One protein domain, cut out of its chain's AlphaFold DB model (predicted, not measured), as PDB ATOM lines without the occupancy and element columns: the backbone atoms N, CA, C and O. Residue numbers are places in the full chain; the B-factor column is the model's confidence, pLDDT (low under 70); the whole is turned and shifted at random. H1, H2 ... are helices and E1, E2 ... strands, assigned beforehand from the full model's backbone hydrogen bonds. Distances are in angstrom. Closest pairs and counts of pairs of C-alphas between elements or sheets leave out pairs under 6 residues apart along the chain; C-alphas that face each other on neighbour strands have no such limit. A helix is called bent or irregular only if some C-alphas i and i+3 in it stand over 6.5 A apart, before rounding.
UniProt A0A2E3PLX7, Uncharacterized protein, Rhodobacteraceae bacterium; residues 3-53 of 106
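What this domain is: This is residues 3 to 53 of the 106 residues of an uncharacterized protein of Rhodobacteraceae bacterium (UniProt A0A2E3PLX7). A long hairpin of E1 and E2 has H1 beyond its open end, and a loop folds back from H1 to short E3 beside E1. The 51 printed residues include one named helix and three named strands, in the order E1, E2, H1, E3. The sheet, E2 E1 E3, is mixed, and so is the class, helices and strands. The whole is loose, radius of gyration of the C-alphas 12.8 A, spanning 43 by 21 by 11 A.

How they stand to each other: Look first at E1, residues 3 to 12, which bends by 52 degrees at residue 6. E2, residues 16 to 25, is its antiparallel hairpin partner; N 9 and O 19 are 2.8 A apart. E3, residues 50 to 52, is parallel to E1; N 51 and O 8 are 2.7 A apart. H1, residues 27 to 35, is irregular, C-alphas 28 and 31 being 7.6 A apart, with 3 of 5 O i to N i+4 pairs within hydrogen-bond range. It is apart from E1 and only just not on the sheet, with 4 pairs of C-alphas within 10 A.

Where its parts are: Find C-alpha 3 at (306.367, 367.588, 369.913); E1 runs 26.9 A from there. E2 spans 29.9 A, H1 14.1 A, and E3 6.1 A to C-alpha 52 at (301.712, 349.858, 383.604).

The domain as a whole: The printed part has no cut. The link from H1 to E3 is long, 14 residues. Residues 12, 13 and 48 have pLDDT under 70.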
ATOM      1  N   VAL A   3     306.056 368.906 369.348       94.81
ATOM      2  CA  VAL A   3     306.367 367.588 369.913       94.81
ATOM      3  C   VAL A   3     305.343 367.315 371.003       94.81
ATOM      4  O   VAL A   3     305.390 367.937 372.064       94.81
ATOM      5  N   ALA A   4     304.411 366.408 370.737       91.50
ATOM      6  CA  ALA A   4     303.400 365.998 371.701       91.50
ATOM      7  C   ALA A   4     303.787 364.649 372.310       91.50
ATOM      8  O   ALA A   4     304.051 363.690 371.585       91.50
ATOM      9  N   ASN A   5     303.834 364.563 373.639       91.81
ATOM     10  CA  ASN A   5     303.902 363.272 374.319       91.81
ATOM     11  C   ASN A   5     302.506 362.643 374.291       91.81
ATOM     12  O   ASN A   5     301.541 363.325 374.612       91.81
ATOM     13  N   ILE A   6     302.405 361.377 373.888       89.81
ATOM     14  CA  ILE A   6     301.122 360.666 373.792       89.81
ATOM     15  C   ILE A   6     300.913 359.810 375.038       89.81
ATOM     16  O   ILE A   6     299.911 359.935 375.736       89.81
ATOM     17  N   CYS A   7     301.881 358.944 375.330       87.69
ATOM     18  CA  CYS A   7     301.853 358.050 376.476       87.69
ATOM     19  C   CYS A   7     303.256 357.542 376.805       87.69
ATOM     20  O   CYS A   7     304.175 357.592 375.980       87.69
ATOM     21  N   ASN A   8     303.406 357.020 378.019       88.75
ATOM     22  CA  ASN A   8     304.647 356.421 378.485       88.75
ATOM     23  C   ASN A   8     304.333 355.032 379.035       88.75
ATOM     24  O   ASN A   8     303.424 354.885 379.841       88.75
ATOM     25  N   PHE A   9     305.070 354.007 378.631       84.56
ATOM     26  CA  PHE A   9     304.898 352.654 379.153       84.56
ATOM     27  C   PHE A   9     305.999 352.332 380.146       84.56
ATOM     28  O   PHE A   9     307.163 352.679 379.937       84.56
ATOM     29  N   SER A  10     305.639 351.600 381.194       82.62
ATOM     30  CA  SER A  10     306.603 350.854 381.989       82.62
ATOM     31  C   SER A  10     306.182 349.402 382.075       82.62
ATOM     32  O   SER A  10     305.026 349.075 382.365       82.62
ATOM     33  N   TYR A  11     307.153 348.535 381.830       76.81
ATOM     34  CA  TYR A  11     307.011 347.103 382.001       76.81
ATOM     35  C   TYR A  11     308.313 346.522 382.553       76.81
ATOM     36  O   TYR A  11     309.359 347.174 382.538       76.81
ATOM     37  N   ALA A  12     308.225 345.308 383.091       68.19
ATOM     38  CA  ALA A  12     309.368 344.581 383.614       68.19
ATOM     39  C   ALA A  12     309.297 343.121 383.158       68.19
ATOM     40  O   ALA A  12     308.358 342.410 383.511       68.19
ATOM     41  N   ASP A  13     310.296 342.678 382.400       65.25
ATOM     42  CA  ASP A  13     310.487 341.299 381.919       65.25
ATOM     43  C   ASP A  13     311.767 340.675 382.517       65.25
ATOM     44  O   ASP A  13     312.495 339.915 381.886       65.25
ATOM     45  N   GLY A  14     312.054 341.030 383.772       71.12
ATOM     46  CA  GLY A  14     313.296 340.716 384.483       71.12
ATOM     47  C   GLY A  14     314.094 341.969 384.840       71.12
ATOM     48  O   GLY A  14     314.754 341.989 385.876       71.12
ATOM     49  N   HIS A  15     313.960 343.044 384.053       76.81
ATOM     50  CA  HIS A  15     314.511 344.369 384.354       76.81
ATOM     51  C   HIS A  15     313.494 345.469 384.033       76.81
ATOM     52  O   HIS A  15     312.659 345.318 383.147       76.81
ATOM     53  N   SER A  16     313.543 346.583 384.770       80.06
ATOM     54  CA  SER A  16     312.629 347.710 384.551       80.06
ATOM     55  C   SER A  16     312.935 348.403 383.226       80.06
ATOM     56  O   SER A  16     314.036 348.921 383.041       80.06
ATOM     57  N   MET A  17     311.936 348.489 382.353       85.19
ATOM     58  CA  MET A  17     311.993 349.236 381.102       85.19
ATOM     59  C   MET A  17     310.963 350.361 381.084       85.19
ATOM     60  O   MET A  17     309.878 350.256 381.666       85.19
ATOM     61  N   ALA A  18     311.326 351.449 380.407       87.38
ATOM     62  CA  ALA A  18     310.459 352.587 380.153       87.38
ATOM     63  C   ALA A  18     310.484 352.927 378.660       87.38
ATOM     64  O   ALA A  18     311.553 353.007 378.051       87.38
ATOM     65  N   THR A  19     309.310 353.138 378.078       87.81
ATOM     66  CA  THR A  19     309.142 353.540 376.680       87.81
ATOM     67  C   THR A  19     308.374 354.849 376.648       87.81
ATOM     68  O   THR A  19     307.297 354.939 377.227       87.81
ATOM     69  N   PHE A  20     308.912 355.854 375.964       90.31
ATOM     70  CA  PHE A  20     308.280 357.164 375.822       90.31
ATOM     71  C   PHE A  20     307.786 357.329 374.389       90.31
ATOM     72  O   PHE A  20     308.561 357.133 373.449       90.31
ATOM     73  N   VAL A  21     306.514 357.682 374.216       90.19
ATOM     74  CA  VAL A  21     305.898 357.833 372.895       90.19
ATOM     75  C   VAL A  21     305.637 359.303 372.619       90.19
ATOM     76  O   VAL A  21     304.909 359.976 373.353       90.19
ATOM     77  N   PHE A  22     306.219 359.792 371.528       93.06
ATOM     78  CA  PHE A  22     306.038 361.154 371.051       93.06
ATOM     79  C   PHE A  22     305.542 361.152 369.612       93.06
ATOM     80  O   PHE A  22     305.970 360.330 368.800       93.06
ATOM     81  N   LEU A  23     304.695 362.123 369.299       94.25
ATOM     82  CA  LEU A  23     304.306 362.458 367.942       94.25
ATOM     83  C   LEU A  23     304.916 363.813 367.582       94.25
ATOM     84  O   LEU A  23     304.767 364.792 368.316       94.25
ATOM     85  N   ILE A  24     305.622 363.854 366.454       96.88
ATOM     86  CA  ILE A  24     306.254 365.066 365.932       96.88
ATOM     87  C   ILE A  24     305.501 365.467 364.672       96.88
ATOM     88  O   ILE A  24     305.400 364.671 363.738       96.88
ATOM     89  N   PHE A  25     304.975 366.686 364.651       96.06
ATOM     90  CA  PHE A  25     304.180 367.179 363.531       96.06
ATOM     91  C   PHE A  25     304.326 368.695 363.340       96.06
ATOM     92  O   PHE A  25     304.855 369.425 364.188       96.06
ATOM     93  N   GLU A  26     303.906 369.177 362.176       97.88
ATOM     94  CA  GLU A  26     303.874 370.605 361.861       97.88
ATOM     95  C   GLU A  26     302.602 371.260 362.401       97.88
ATOM     96  O   GLU A  26     301.560 370.624 362.483       97.88
ATOM     97  N   GLU A  27     302.666 372.550 362.725       95.88
ATOM     98  CA  GLU A  27     301.557 373.289 363.351       95.88
ATOM     99  C   GLU A  27     300.257 373.244 362.531       95.88
ATOM    100  O   GLU A  27     299.168 373.182 363.094       95.88
ATOM    101  N   GLN A  28     300.364 373.152 361.202       97.31
ATOM    102  CA  GLN A  28     299.218 372.985 360.303       97.31
ATOM    103  C   GLN A  28     298.407 371.695 360.538       97.31
ATOM    104  O   GLN A  28     297.253 371.624 360.130       97.31
ATOM    105  N   HIS A  29     298.973 370.690 361.215       96.56
ATOM    106  CA  HIS A  29     298.308 369.420 361.531       96.56
ATOM    107  C   HIS A  29     297.706 369.377 362.947       96.56
ATOM    108  O   HIS A  29     297.286 368.315 363.402       96.56
ATOM    109  N   GLN A  30     297.634 370.510 363.658       95.38
ATOM    110  CA  GLN A  30     297.108 370.554 365.029       95.38
ATOM    111  C   GLN A  30     295.653 370.074 365.140       95.38
ATOM    112  O   GLN A  30     295.298 369.417 366.115       95.38
ATOM    113  N   GLU A  31     294.809 370.373 364.153       96.50
ATOM    114  CA  GLU A  31     293.414 369.916 364.157       96.50
ATOM    115  C   GLU A  31     293.328 368.389 364.005       96.50
ATOM    116  O   GLU A  31     292.668 367.731 364.801       96.50
ATOM    117  N   GLN A  32     294.115 367.812 363.088       96.25
ATOM    118  CA  GLN A  32     294.210 366.358 362.906       96.25
ATOM    119  C   GLN A  32     294.720 365.650 364.166       96.25
ATOM    120  O   GLN A  32     294.250 364.566 364.499       96.25
ATOM    121  N   TYR A  33     295.662 366.269 364.884       94.81
ATOM    122  CA  TYR A  33     296.117 365.777 366.183       94.81
ATOM    123  C   TYR A  33     294.975 365.744 367.211       94.81
ATOM    124  O   TYR A  33     294.785 364.733 367.888       94.81
ATOM    125  N   ASN A  34     294.199 366.827 367.317       93.31
ATOM    126  CA  ASN A  34     293.074 366.912 368.253       93.31
ATOM    127  C   ASN A  34     291.971 365.891 367.907       93.31
ATOM    128  O   ASN A  34     291.352 365.318 368.804       93.31
ATOM    129  N   ASP A  35     291.761 365.613 366.618       95.44
ATOM    130  CA  ASP A  35     290.787 364.623 366.143       95.44
ATOM    131  C   ASP A  35     291.138 363.182 366.535       95.44
ATOM    132  O   ASP A  35     290.241 362.341 366.646       95.44
ATOM    133  N   CYS A  36     292.414 362.882 366.804       91.75
ATOM    134  CA  CYS A  36     292.824 361.575 367.320       91.75
ATOM    135  C   CYS A  36     292.339 361.313 368.753       91.75
ATOM    136  O   CYS A  36     292.259 360.147 369.144       91.75
ATOM    137  N   ARG A  37     292.013 362.365 369.526       90.56
ATOM    138  CA  ARG A  37     291.451 362.284 370.888       90.56
ATOM    139  C   ARG A  37     292.211 361.315 371.799       90.56
ATOM    140  O   ARG A  37     291.608 360.469 372.461       90.56
ATOM    141  N   PHE A  38     293.539 361.414 371.818       88.19
ATOM    142  CA  PHE A  38     294.391 360.493 372.576       88.19
ATOM    143  C   PHE A  38     294.042 360.460 374.071       88.19
ATOM    144  O   PHE A  38     294.131 359.403 374.691       88.19
ATOM    145  N   GLU A  39     293.566 361.576 374.630       84.19
ATOM    146  CA  GLU A  39     293.094 361.671 376.015       84.19
ATOM    147  C   GLU A  39     291.775 360.926 376.313       84.19
ATOM    148  O   GLU A  39     291.395 360.816 377.476       84.19
ATOM    149  N   GLN A  40     291.058 360.434 375.295       86.44
ATOM    150  CA  GLN A  40     289.786 359.706 375.449       86.44
ATOM    151  C   GLN A  40     289.933 358.187 375.295       86.44
ATOM    152  O   GLN A  40     288.942 357.462 375.402       86.44
ATOM    153  N   LEU A  41     291.141 357.693 375.012       82.94
ATOM    154  CA  LEU A  41     291.398 356.262 374.886       82.94
ATOM    155  C   LEU A  41     291.305 355.605 376.269       82.94
ATOM    156  O   LEU A  41     292.069 355.931 377.168       82.94
ATOM    157  N   ASP A  42     290.387 354.653 376.424       75.00
ATOM    158  CA  ASP A  42     290.062 353.975 377.692       75.00
ATOM    159  C   ASP A  42     291.234 353.195 378.318       75.00
ATOM    160  O   ASP A  42     291.238 352.919 379.520       75.00
ATOM    161  N   PHE A  43     292.235 352.846 377.511       73.31
ATOM    162  CA  PHE A  43     293.461 352.174 377.939       73.31
ATOM    163  C   PHE A  43     294.635 353.125 378.222       73.31
ATOM    164  O   PHE A  43     295.664 352.670 378.734       73.31
ATOM    165  N   LEU A  44     294.516 354.415 377.893       77.56
ATOM    166  CA  LEU A  44     295.501 355.430 378.262       77.56
ATOM    167  C   LEU A  44     295.014 356.205 379.492       77.56
ATOM    168  O   LEU A  44     293.825 356.444 379.677       77.56
ATOM    169  N   GLY A  45     295.956 356.556 380.369       73.75
ATOM    170  CA  GLY A  45     295.699 357.493 381.463       73.75
ATOM    171  C   GLY A  45     295.634 358.935 380.957       73.75
ATOM    172  O   GLY A  45     295.395 359.186 379.774       73.75
ATOM    173  N   ALA A  46     295.911 359.899 381.835       74.69
ATOM    174  CA  ALA A  46     296.143 361.260 381.371       74.69
ATOM    175  C   ALA A  46     297.374 361.300 380.448       74.69
ATOM    176  O   ALA A  46     298.280 360.467 380.542       74.69
ATOM    177  N   VAL A  47     297.420 362.280 379.546       72.50
ATOM    178  CA  VAL A  47     298.567 362.473 378.651       72.50
ATOM    179  C   VAL A  47     299.849 362.607 379.479       72.50
ATOM    180  O   VAL A  47     299.952 363.477 380.343       72.50
ATOM    181  N   GLY A  48     300.825 361.737 379.213       68.06
ATOM    182  CA  GLY A  48     302.078 361.668 379.970       68.06
ATOM    183  C   GLY A  48     302.106 360.673 381.127       68.06
ATOM    184  O   GLY A  48     303.192 360.398 381.649       68.06
ATOM    185  N   ASP A  49     300.974 360.072 381.490       78.44
ATOM    186  CA  ASP A  49     300.940 359.053 382.534       78.44
ATOM    187  C   ASP A  49     301.692 357.785 382.129       78.44
ATOM    188  O   ASP A  49     301.788 357.399 380.957       78.44
ATOM    189  N   LEU A  50     302.216 357.113 383.155       78.56
ATOM    190  CA  LEU A  50     302.881 355.833 383.009       78.56
ATOM    191  C   LEU A  50     301.847 354.705 382.948       78.56
ATOM    192  O   LEU A  50     301.299 354.278 383.967       78.56
ATOM    193  N   VAL A  51     301.630 354.172 381.754       78.00
ATOM    194  CA  VAL A  51     300.863 352.955 381.522       78.00
ATOM    195  C   VAL A  51     301.669 351.766 382.040       78.00
ATOM    196  O   VAL A  51     302.738 351.434 381.521       78.00
ATOM    197  N   LYS A  52     301.153 351.109 383.082       72.94
ATOM    198  CA  LYS A  52     301.712 349.858 383.604       72.94
ATOM    199  C   LYS A  52     300.999 348.675 382.976       72.94
ATOM    200  O   LYS A  52     299.823 348.438 383.253       72.94
ATOM    201  N   VAL A  53     301.733 347.898 382.188       70.88
ATOM    202  CA  VAL A  53     301.233 346.620 381.678       70.88
ATOM    203  C   VAL A  53     301.357 345.589 382.798       70.88
ATOM    204  O   VAL A  53     302.435 345.064 383.070       70.88
TER     205      VAL A  53